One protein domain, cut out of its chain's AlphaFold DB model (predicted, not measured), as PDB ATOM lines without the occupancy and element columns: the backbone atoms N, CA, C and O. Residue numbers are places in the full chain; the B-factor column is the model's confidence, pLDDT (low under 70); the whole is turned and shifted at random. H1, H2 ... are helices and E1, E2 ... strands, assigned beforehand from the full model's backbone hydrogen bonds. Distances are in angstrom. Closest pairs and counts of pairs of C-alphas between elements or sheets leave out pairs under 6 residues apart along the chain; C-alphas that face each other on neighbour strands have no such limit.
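What this domain is: This is residues 2 to 71 of the 71 residues of an uncharacterized protein of Tenacibaculum sp. MAR_2009_124 (UniProt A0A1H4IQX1). A four-stranded antiparallel sheet, strongly twisted but only just, has two helices over one face, and its other face has no named helix on it. The short H2 packs close over E2, while the long H1 comes near the sheet with its residues 11 to 17 and slants away from it toward residue 2. The printed part has 70 residues, with two named helices and four named strands in the order H1, E1, E2, E3, H2, E4; the sheet's order is E3, E2, E1, E4, and the class is mixed, helices and strands. The whole is compact, with a radius of gyration of the C-alphas of 11.8 A, and rounded, spanning 33 by 28 by 19 A.

Where its parts are: H1, residues 2 to 17, begins with C-alpha 2 at (-21.413, -49.486, 4.738) and measures 23.3 A from first to last C-alpha. E1, residues 20 to 25, measures 16.3 A. E2, residues 31 to 38, is the longest strand, 20.5 A, and begins with C-alpha 31 at (-22.920, -38.402, -12.728). E3, residues 41 to 44, measures 9.9 A. H2, residues 46 to 53, measures 10.7 A. E4, residues 65 to 70, measures 16.3 A and ends with C-alpha 70 at (-35.618, -32.207, -2.134).

How they stand to each other: E1, E2 and E3 form a meander, each strand the antiparallel neighbour of the one before; E1 and E2 are a hairpin, and so are E2 and E3. Between the neighbour strands E1 and E2, N 22 and O 35 are within hydrogen-bond range at 2.8 A, and between the neighbour strands E3 and E2, N 43 and O 36 are within hydrogen-bond range at 2.8 A. E4 is an edge strand, antiparallel to E1 at 164 degrees, with N 67 and O 23 at 2.9 A. E3, the other edge strand, is apart from E4. H2 is over E2 at a height of 7.7 A over the sheet, slantwise to the strands at 44 degrees to E2 on the local plane; their closest C-alphas, those of Thr 34 and Lys 49, are 5.4 A apart. H1 is on the same face at a height of 10.7 A, in two layers, a helix on one face of a sheet. The closest C-alphas of H1 and E4, those of Leu 15 and Lys 70, are 6.8 A apart. H1 and H2 are close but not clearly touching, the C-alphas of Tyr 7 and Leu 52 being 7.8 A apart, at a shallow tilt of 25 degrees, opposite ways. In H1 and H2 every O i to N i+4 pair is within hydrogen-bond range.

The domain as a whole: The two C-alphas farthest apart, those of Lys 2 and Gly 40, are 34.2 A apart. The printed part has no cut. The link from H2 to E4, 11 residues, is long; the other links are tight. The mean pLDDT of the printed part is 88.1, with residues 2 to 3, 56 to 59 and 61 under 70.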
ATOM      1  N   LYS A   2     -22.171 -50.652   4.184       65.25
ATOM      2  CA  LYS A   2     -21.413 -49.486   4.738       65.25
ATOM      3  C   LYS A   2     -21.260 -48.296   3.774       65.25
ATOM      4  O   LYS A   2     -21.284 -47.146   4.203       65.25
ATOM      5  N   LEU A   3     -21.092 -48.580   2.483       68.19
ATOM      6  CA  LEU A   3     -20.883 -47.560   1.455       68.19
ATOM      7  C   LEU A   3     -22.163 -46.756   1.195       68.19
ATOM      8  O   LEU A   3     -22.132 -45.533   1.214       68.19
ATOM      9  N   GLU A   4     -23.296 -47.440   1.039       72.94
ATOM     10  CA  GLU A   4     -24.614 -46.814   0.861       72.94
ATOM     11  C   GLU A   4     -24.949 -45.891   2.036       72.94
ATOM     12  O   GLU A   4     -25.332 -44.749   1.814       72.94
ATOM     13  N   THR A   5     -24.704 -46.326   3.280       80.75
ATOM     14  CA  THR A   5     -24.927 -45.494   4.475       80.75
ATOM     15  C   THR A   5     -24.107 -44.199   4.453       80.75
ATOM     16  O   THR A   5     -24.628 -43.142   4.800       80.75
ATOM     17  N   TYR A   6     -22.845 -44.251   4.012       83.81
ATOM     18  CA  TYR A   6     -21.993 -43.062   3.916       83.81
ATOM     19  C   TYR A   6     -22.520 -42.054   2.888       83.81
ATOM     20  O   TYR A   6     -22.593 -40.857   3.168       83.81
ATOM     21  N   TYR A   7     -22.927 -42.526   1.708       83.75
ATOM     22  CA  TYR A   7     -23.440 -41.642   0.665       83.75
ATOM     23  C   TYR A   7     -24.835 -41.105   0.975       83.75
ATOM     24  O   TYR A   7     -25.082 -39.932   0.702       83.75
ATOM     25  N   SER A   8     -25.709 -41.895   1.607       87.31
ATOM     26  CA  SER A   8     -26.982 -41.391   2.131       87.31
ATOM     27  C   SER A   8     -26.752 -40.266   3.139       87.31
ATOM     28  O   SER A   8     -27.330 -39.193   2.991       87.31
ATOM     29  N   MET A   9     -25.823 -40.445   4.087       90.69
ATOM     30  CA  MET A   9     -25.468 -39.402   5.055       90.69
ATOM     31  C   MET A   9     -24.928 -38.137   4.370       90.69
ATOM     32  O   MET A   9     -25.273 -37.022   4.755       90.69
ATOM     33  N   LEU A  10     -24.105 -38.278   3.326       90.81
ATOM     34  CA  LEU A  10     -23.615 -37.138   2.547       90.81
ATOM     35  C   LEU A  10     -24.736 -36.413   1.797       90.81
ATOM     36  O   LEU A  10     -24.782 -35.186   1.827       90.81
ATOM     37  N   ILE A  11     -25.635 -37.144   1.135       91.12
ATOM     38  CA  ILE A  11     -26.801 -36.563   0.455       91.12
ATOM     39  C   ILE A  11     -27.654 -35.787   1.466       91.12
ATOM     40  O   ILE A  11     -27.987 -34.632   1.213       91.12
ATOM     41  N   GLU A  12     -27.925 -36.366   2.640       93.00
ATOM     42  CA  GLU A  12     -28.633 -35.685   3.729       93.00
ATOM     43  C   GLU A  12     -27.903 -34.420   4.197       93.00
ATOM     44  O   GLU A  12     -28.531 -33.382   4.394       93.00
ATOM     45  N   MET A  13     -26.575 -34.457   4.344       93.06
ATOM     46  CA  MET A  13     -25.792 -33.267   4.697       93.06
ATOM     47  C   MET A  13     -25.923 -32.152   3.653       93.06
ATOM     48  O   MET A  13     -26.008 -30.980   4.020       93.06
ATOM     49  N   TYR A  14     -25.950 -32.494   2.362       94.00
ATOM     50  CA  TYR A  14     -26.189 -31.516   1.301       94.00
ATOM     51  C   TYR A  14     -27.616 -30.966   1.355       94.00
ATOM     52  O   TYR A  14     -27.782 -29.753   1.265       94.00
ATOM     53  N   LEU A  15     -28.621 -31.820   1.561       93.56
ATOM     54  CA  LEU A  15     -30.029 -31.415   1.659       93.56
ATOM     55  C   LEU A  15     -30.345 -30.598   2.924       93.56
ATOM     56  O   LEU A  15     -31.266 -29.793   2.922       93.56
ATOM     57  N   LYS A  16     -29.556 -30.734   3.997       94.06
ATOM     58  CA  LYS A  16     -29.624 -29.834   5.165       94.06
ATOM     59  C   LYS A  16     -29.092 -28.432   4.869       94.06
ATOM     60  O   LYS A  16     -29.457 -27.484   5.556       94.06
ATOM     61  N   LYS A  17     -28.186 -28.305   3.897       93.50
ATOM     62  CA  LYS A  17     -27.548 -27.032   3.532       93.50
ATOM     63  C   LYS A  17     -28.245 -26.330   2.366       93.50
ATOM     64  O   LYS A  17     -28.205 -25.107   2.293       93.50
ATOM     65  N   TYR A  18     -28.833 -27.095   1.455       93.88
ATOM     66  CA  TYR A  18     -29.475 -26.609   0.238       93.88
ATOM     67  C   TYR A  18     -30.857 -27.243   0.125       93.88
ATOM     68  O   TYR A  18     -30.977 -28.453   0.297       93.88
ATOM     69  N   ALA A  19     -31.882 -26.458  -0.215       91.81
ATOM     70  CA  ALA A  19     -33.265 -26.947  -0.241       91.81
ATOM     71  C   ALA A  19     -33.466 -28.112  -1.225       91.81
ATOM     72  O   ALA A  19     -34.302 -28.993  -1.022       91.81
ATOM     73  N   GLN A  20     -32.685 -28.117  -2.304       95.62
ATOM     74  CA  GLN A  20     -32.703 -29.171  -3.303       95.62
ATOM     75  C   GLN A  20     -31.351 -29.307  -4.004       95.62
ATOM     76  O   GLN A  20     -30.603 -28.341  -4.195       95.62
ATOM     77  N   ILE A  21     -31.062 -30.529  -4.441       96.31
ATOM     78  CA  ILE A  21     -29.914 -30.859  -5.284       96.31
ATOM     79  C   ILE A  21     -30.390 -31.576  -6.542       96.31
ATOM     80  O   ILE A  21     -31.409 -32.266  -6.545       96.31
ATOM     81  N   LYS A  22     -29.640 -31.420  -7.628       96.56
ATOM     82  CA  LYS A  22     -29.940 -32.026  -8.921       96.56
ATOM     83  C   LYS A  22     -28.747 -32.824  -9.413       96.56
ATOM     84  O   LYS A  22     -27.630 -32.310  -9.463       96.56
ATOM     85  N   LEU A  23     -28.993 -34.069  -9.790       94.31
ATOM     86  CA  LEU A  23     -28.014 -34.999 -10.331       94.31
ATOM     87  C   LEU A  23     -28.339 -35.221 -11.806       94.31
ATOM     88  O   LEU A  23     -29.443 -35.642 -12.142       94.31
ATOM     89  N   HIS A  24     -27.385 -34.926 -12.678       94.38
ATOM     90  CA  HIS A  24     -27.472 -35.207 -14.107       94.38
ATOM     91  C   HIS A  24     -26.674 -36.475 -14.370       94.38
ATOM     92  O   HIS A  24     -25.447 -36.469 -14.240       94.38
ATOM     93  N   ILE A  25     -27.380 -37.547 -14.701       91.25
ATOM     94  CA  ILE A  25     -26.832 -38.870 -14.971       91.25
ATOM     95  C   ILE A  25     -26.838 -39.066 -16.487       91.25
ATOM     96  O   ILE A  25     -27.869 -38.874 -17.135       91.25
ATOM     97  N   ASP A  26     -25.680 -39.373 -17.060       91.06
ATOM     98  CA  ASP A  26     -25.574 -39.645 -18.492       91.06
ATOM     99  C   ASP A  26     -26.025 -41.068 -18.841       91.06
ATOM    100  O   ASP A  26     -26.262 -41.900 -17.968       91.06
ATOM    101  N   ALA A  27     -26.117 -41.361 -20.138       89.69
ATOM    102  CA  ALA A  27     -26.549 -42.668 -20.618       89.69
ATOM    103  C   ALA A  27     -25.628 -43.849 -20.216       89.69
ATOM    104  O   ALA A  27     -25.977 -45.005 -20.435       89.69
ATOM    105  N   SER A  28     -24.448 -43.579 -19.643       87.56
ATOM    106  CA  SER A  28     -23.553 -44.605 -19.089       87.56
ATOM    107  C   SER A  28     -23.780 -44.864 -17.597       87.56
ATOM    108  O   SER A  28     -23.078 -45.680 -17.006       87.56
ATOM    109  N   GLY A  29     -24.727 -44.156 -16.973       84.44
ATOM    110  CA  GLY A  29     -24.989 -44.243 -15.539       84.44
ATOM    111  C   GLY A  29     -24.084 -43.371 -14.675       84.44
ATOM    112  O   GLY A  29     -24.160 -43.435 -13.447       84.44
ATOM    113  N   LYS A  30     -23.225 -42.540 -15.280       87.94
ATOM    114  CA  LYS A  30     -22.289 -41.680 -14.545       87.94
ATOM    115  C   LYS A  30     -22.903 -40.330 -14.234       87.94
ATOM    116  O   LYS A  30     -23.665 -39.766 -15.017       87.94
ATOM    117  N   VAL A  31     -22.503 -39.752 -13.104       91.44
ATOM    118  CA  VAL A  31     -22.920 -38.402 -12.728       91.44
ATOM    119  C   VAL A  31     -22.105 -37.389 -13.536       91.44
ATOM    120  O   VAL A  31     -20.978 -37.016 -13.190       91.44
ATOM    121  N   ALA A  32     -22.689 -36.920 -14.633       92.25
ATOM    122  CA  ALA A  32     -22.084 -35.954 -15.540       92.25
ATOM    123  C   ALA A  32     -21.967 -34.562 -14.901       92.25
ATOM    124  O   ALA A  32     -20.945 -33.877 -15.061       92.25
ATOM    125  N   LYS A  33     -22.988 -34.152 -14.140       95.56
ATOM    126  CA  LYS A  33     -23.098 -32.828 -13.514       95.56
ATOM    127  C   LYS A  33     -23.956 -32.901 -12.251       95.56
ATOM    128  O   LYS A  33     -24.922 -33.650 -12.190       95.56
ATOM    129  N   THR A  34     -23.624 -32.079 -11.262       96.38
ATOM    130  CA  THR A  34     -24.470 -31.860 -10.085       96.38
ATOM    131  C   THR A  34     -24.679 -30.379  -9.856       96.38
ATOM    132  O   THR A  34     -23.775 -29.573 -10.093       96.38
ATOM    133  N   GLU A  35     -25.875 -30.027  -9.406       97.75
ATOM    134  CA  GLU A  35     -26.257 -28.665  -9.058       97.75
ATOM    135  C   GLU A  35     -26.896 -28.643  -7.675       97.75
ATOM    136  O   GLU A  35     -27.515 -29.613  -7.240       97.75
ATOM    137  N   LYS A  36     -26.760 -27.509  -7.006       96.25
ATOM    138  CA  LYS A  36     -27.442 -27.173  -5.762       96.25
ATOM    139  C   LYS A  36     -28.251 -25.914  -5.987       96.25
ATOM    140  O   LYS A  36     -27.832 -25.053  -6.761       96.25
ATOM    141  N   GLU A  37     -29.392 -25.820  -5.340       95.69
ATOM    142  CA  GLU A  37     -30.173 -24.596  -5.365       95.69
ATOM    143  C   GLU A  37     -29.799 -23.702  -4.175       95.69
ATOM    144  O   GLU A  37     -29.579 -24.182  -3.062       95.69
ATOM    145  N   SER A  38     -29.637 -22.411  -4.458       92.56
ATOM    146  CA  SER A  38     -29.443 -21.339  -3.482       92.56
ATOM    147  C   SER A  38     -30.213 -20.130  -3.987       92.56
ATOM    148  O   SER A  38     -29.966 -19.683  -5.108       92.56
ATOM    149  N   ASP A  39     -31.143 -19.627  -3.181       90.62
ATOM    150  CA  ASP A  39     -31.901 -18.400  -3.458       90.62
ATOM    151  C   ASP A  39     -32.600 -18.397  -4.834       90.62
ATOM    152  O   ASP A  39     -32.571 -17.418  -5.578       90.62
ATOM    153  N   GLY A  40     -33.204 -19.524  -5.213       89.94
ATOM    154  CA  GLY A  40     -33.901 -19.719  -6.485       89.94
ATOM    155  C   GLY A  40     -32.991 -20.040  -7.673       89.94
ATOM    156  O   GLY A  40     -33.490 -20.294  -8.773       89.94
ATOM    157  N   VAL A  41     -31.668 -20.063  -7.486       94.62
ATOM    158  CA  VAL A  41     -30.685 -20.241  -8.562       94.62
ATOM    159  C   VAL A  41     -29.979 -21.589  -8.450       94.62
ATOM    160  O   VAL A  41     -29.512 -21.994  -7.388       94.62
ATOM    161  N   TRP A  42     -29.845 -22.279  -9.585       96.19
ATOM    162  CA  TRP A  42     -29.060 -23.507  -9.684       96.19
ATOM    163  C   TRP A  42     -27.579 -23.200  -9.896       96.19
ATOM    164  O   TRP A  42     -27.180 -22.639 -10.916       96.19
ATOM    165  N   LEU A  43     -26.755 -23.625  -8.943       96.44
ATOM    166  CA  LEU A  43     -25.308 -23.465  -8.970       96.44
ATOM    167  C   LEU A  43     -24.630 -24.817  -9.172       96.44
ATOM    168  O   LEU A  43     -24.978 -25.807  -8.530       96.44
ATOM    169  N   LEU A  44     -23.617 -24.856 -10.039       96.50
ATOM    170  CA  LEU A  44     -22.789 -26.044 -10.246       96.50
ATOM    171  C   LEU A  44     -22.064 -26.439  -8.957       96.50
ATOM    172  O   LEU A  44     -21.388 -25.616  -8.340       96.50
ATOM    173  N   ASP A  45     -22.109 -27.723  -8.607       95.25
ATOM    174  CA  ASP A  45     -21.345 -28.267  -7.487       95.25
ATOM    175  C   ASP A  45     -20.358 -29.332  -7.972       95.25
ATOM    176  O   ASP A  45     -20.709 -30.482  -8.202       95.25
ATOM    177  N   ARG A  46     -19.090 -28.962  -8.164       93.88
ATOM    178  CA  ARG A  46     -18.072 -29.909  -8.656       93.88
ATOM    179  C   ARG A  46     -17.653 -30.931  -7.595       93.88
ATOM    180  O   ARG A  46     -17.160 -31.999  -7.962       93.88
ATOM    181  N   ASN A  47     -17.825 -30.613  -6.313       92.56
ATOM    182  CA  ASN A  47     -17.420 -31.485  -5.215       92.56
ATOM    183  C   ASN A  47     -18.407 -32.637  -5.070       92.56
ATOM    184  O   ASN A  47     -17.980 -33.790  -5.032       92.56
ATOM    185  N   LEU A  48     -19.709 -32.341  -5.095       92.38
ATOM    186  CA  LEU A  48     -20.744 -33.369  -5.058       92.38
ATOM    187  C   LEU A  48     -20.612 -34.335  -6.242       92.38
ATOM    188  O   LEU A  48     -20.623 -35.544  -6.040       92.38
ATOM    189  N   LYS A  49     -20.356 -33.829  -7.456       92.81
ATOM    190  CA  LYS A  49     -20.063 -34.672  -8.627       92.81
ATOM    191  C   LYS A  49     -18.897 -35.631  -8.374       92.81
ATOM    192  O   LYS A  49     -18.988 -36.803  -8.725       92.81
ATOM    193  N   LYS A  50     -17.773 -35.135  -7.842       91.12
ATOM    194  CA  LYS A  50     -16.582 -35.966  -7.581       91.12
ATOM    195  C   LYS A  50     -16.880 -37.059  -6.560       91.12
ATOM    196  O   LYS A  50     -16.510 -38.201  -6.785       91.12
ATOM    197  N   ILE A  51     -17.574 -36.703  -5.482       89.06
ATOM    198  CA  ILE A  51     -18.004 -37.638  -4.442       89.06
ATOM    199  C   ILE A  51     -18.905 -38.717  -5.047       89.06
ATOM    200  O   ILE A  51     -18.625 -39.898  -4.896       89.06
ATOM    201  N   LEU A  52     -19.948 -38.328  -5.784       86.12
ATOM    202  CA  LEU A  52     -20.912 -39.281  -6.331       86.12
ATOM    203  C   LEU A  52     -20.346 -40.137  -7.466       86.12
ATOM    204  O   LEU A  52     -20.789 -41.260  -7.632       86.12
ATOM    205  N   ASN A  53     -19.347 -39.678  -8.220       85.62
ATOM    206  CA  ASN A  53     -18.674 -40.539  -9.204       85.62
ATOM    207  C   ASN A  53     -17.764 -41.605  -8.568       85.62
ATOM    208  O   ASN A  53     -17.348 -42.522  -9.269       85.62
ATOM    209  N   ASN A  54     -17.468 -41.511  -7.266       83.81
ATOM    210  CA  ASN A  54     -16.806 -42.588  -6.526       83.81
ATOM    211  C   ASN A  54     -17.796 -43.660  -6.040       83.81
ATOM    212  O   ASN A  54     -17.371 -44.686  -5.505       83.81
ATOM    213  N   LEU A  55     -19.108 -43.442  -6.189       75.06
ATOM    214  CA  LEU A  55     -20.071 -44.522  -6.030       75.06
ATOM    215  C   LEU A  55     -19.885 -45.500  -7.196       75.06
ATOM    216  O   LEU A  55     -19.857 -45.067  -8.350       75.06
ATOM    217  N   PRO A  56     -19.834 -46.812  -6.933       65.06
ATOM    218  CA  PRO A  56     -20.010 -47.814  -7.972       65.06
ATOM    219  C   PRO A  56     -21.487 -47.811  -8.393       65.06
ATOM    220  O   PRO A  56     -22.260 -48.687  -8.016       65.06
ATOM    221  N   ILE A  57     -21.909 -46.768  -9.110       66.62
ATOM    222  CA  ILE A  57     -23.260 -46.662  -9.658       66.62
ATOM    223  C   ILE A  57     -23.319 -47.597 -10.863       66.62
ATOM    224  O   ILE A  57     -22.793 -47.287 -11.926       66.62
ATOM    225  N   THR A  58     -23.965 -48.747 -10.699       64.44
ATOM    226  CA  THR A  58     -24.317 -49.663 -11.797       64.44
ATOM    227  C   THR A  58     -25.719 -49.348 -12.317       64.44
ATOM    228  O   THR A  58     -26.566 -50.229 -12.439       64.44
ATOM    229  N   PHE A  59     -26.012 -48.064 -12.528       67.00
ATOM    230  CA  PHE A  59     -27.318 -47.616 -13.001       67.00
ATOM    231  C   PHE A  59     -27.269 -47.445 -14.515       67.00
ATOM    232  O   PHE A  59     -26.932 -46.379 -15.013       67.00
ATOM    233  N   GLU A  60     -27.577 -48.504 -15.262       70.62
ATOM    234  CA  GLU A  60     -27.702 -48.400 -16.714       70.62
ATOM    235  C   GLU A  60     -28.977 -47.644 -17.073       70.62
ATOM    236  O   GLU A  60     -30.094 -48.159 -16.980       70.62
ATOM    237  N   THR A  61     -28.816 -46.400 -17.507       68.94
ATOM    238  CA  THR A  61     -29.909 -45.627 -18.077       68.94
ATOM    239  C   THR A  61     -29.644 -45.472 -19.554       68.94
ATOM    240  O   THR A  61     -28.830 -44.657 -19.949       68.94
ATOM    241  N   TYR A  62     -30.380 -46.167 -20.416       81.06
ATOM    242  CA  TYR A  62     -30.303 -45.988 -21.880       81.06
ATOM    243  C   TYR A  62     -30.701 -44.569 -22.365       81.06
ATOM    244  O   TYR A  62     -30.926 -44.338 -23.552       81.06
ATOM    245  N   LYS A  63     -30.856 -43.615 -21.440       86.88
ATOM    246  CA  LYS A  63     -31.226 -42.212 -21.616       86.88
ATOM    247  C   LYS A  63     -30.486 -41.375 -20.576       86.88
ATOM    248  O   LYS A  63     -30.180 -41.868 -19.497       86.88
ATOM    249  N   ASN A  64     -30.279 -40.096 -20.863       90.50
ATOM    250  CA  ASN A  64     -29.837 -39.150 -19.840       90.50
ATOM    251  C   ASN A  64     -30.980 -38.912 -18.839       90.50
ATOM    252  O   ASN A  64     -32.123 -38.689 -19.248       90.50
ATOM    253  N   VAL A  65     -30.674 -38.941 -17.542       91.38
ATOM    254  CA  VAL A  65     -31.648 -38.793 -16.454       91.38
ATOM    255  C   VAL A  65     -31.280 -37.603 -15.583       91.38
ATOM    256  O   VAL A  65     -30.119 -37.382 -15.250       91.38
ATOM    257  N   ILE A  66     -32.293 -36.839 -15.179       94.38
ATOM    258  CA  ILE A  66     -32.145 -35.780 -14.186       94.38
ATOM    259  C   ILE A  66     -32.926 -36.188 -12.943       94.38
ATOM    260  O   ILE A  66     -34.150 -36.296 -12.982       94.38
ATOM    261  N   VAL A  67     -32.218 -36.379 -11.833       92.56
ATOM    262  CA  VAL A  67     -32.815 -36.648 -10.523       92.56
ATOM    263  C   VAL A  67     -32.748 -35.369  -9.703       92.56
ATOM    264  O   VAL A  67     -31.666 -34.825  -9.500       92.56
ATOM    265  N   THR A  68     -33.893 -34.878  -9.233       95.69
ATOM    266  CA  THR A  68     -33.938 -33.781  -8.257       95.69
ATOM    267  C   THR A  68     -34.329 -34.354  -6.908       95.69
ATOM    268  O   THR A  68     -35.387 -34.964  -6.786       95.69
ATOM    269  N   LEU A  69     -33.473 -34.154  -5.913       93.88
ATOM    270  CA  LEU A  69     -33.728 -34.524  -4.529       93.88
ATOM    271  C   LEU A  69     -34.069 -33.251  -3.760       93.88
ATOM    272  O   LEU A  69     -33.388 -32.236  -3.921       93.88
ATOM    273  N   LYS A  70     -35.128 -33.311  -2.961       92.75
ATOM    274  CA  LYS A  70     -35.618 -32.207  -2.134       92.75
ATOM    275  C   LYS A  70     -35.812 -32.699  -0.707       92.75
ATOM    276  O   LYS A  70     -36.027 -33.898  -0.515       92.75
ATOM    277  N   HIS A  71     -35.704 -31.778   0.244       78.00
ATOM    278  CA  HIS A  71     -36.076 -32.021   1.632       78.00
ATOM    279  C   HIS A  71     -37.595 -31.897   1.838       78.00
ATOM    280  O   HIS A  71     -38.242 -31.193   1.027       78.00
TER     281      HIS A  71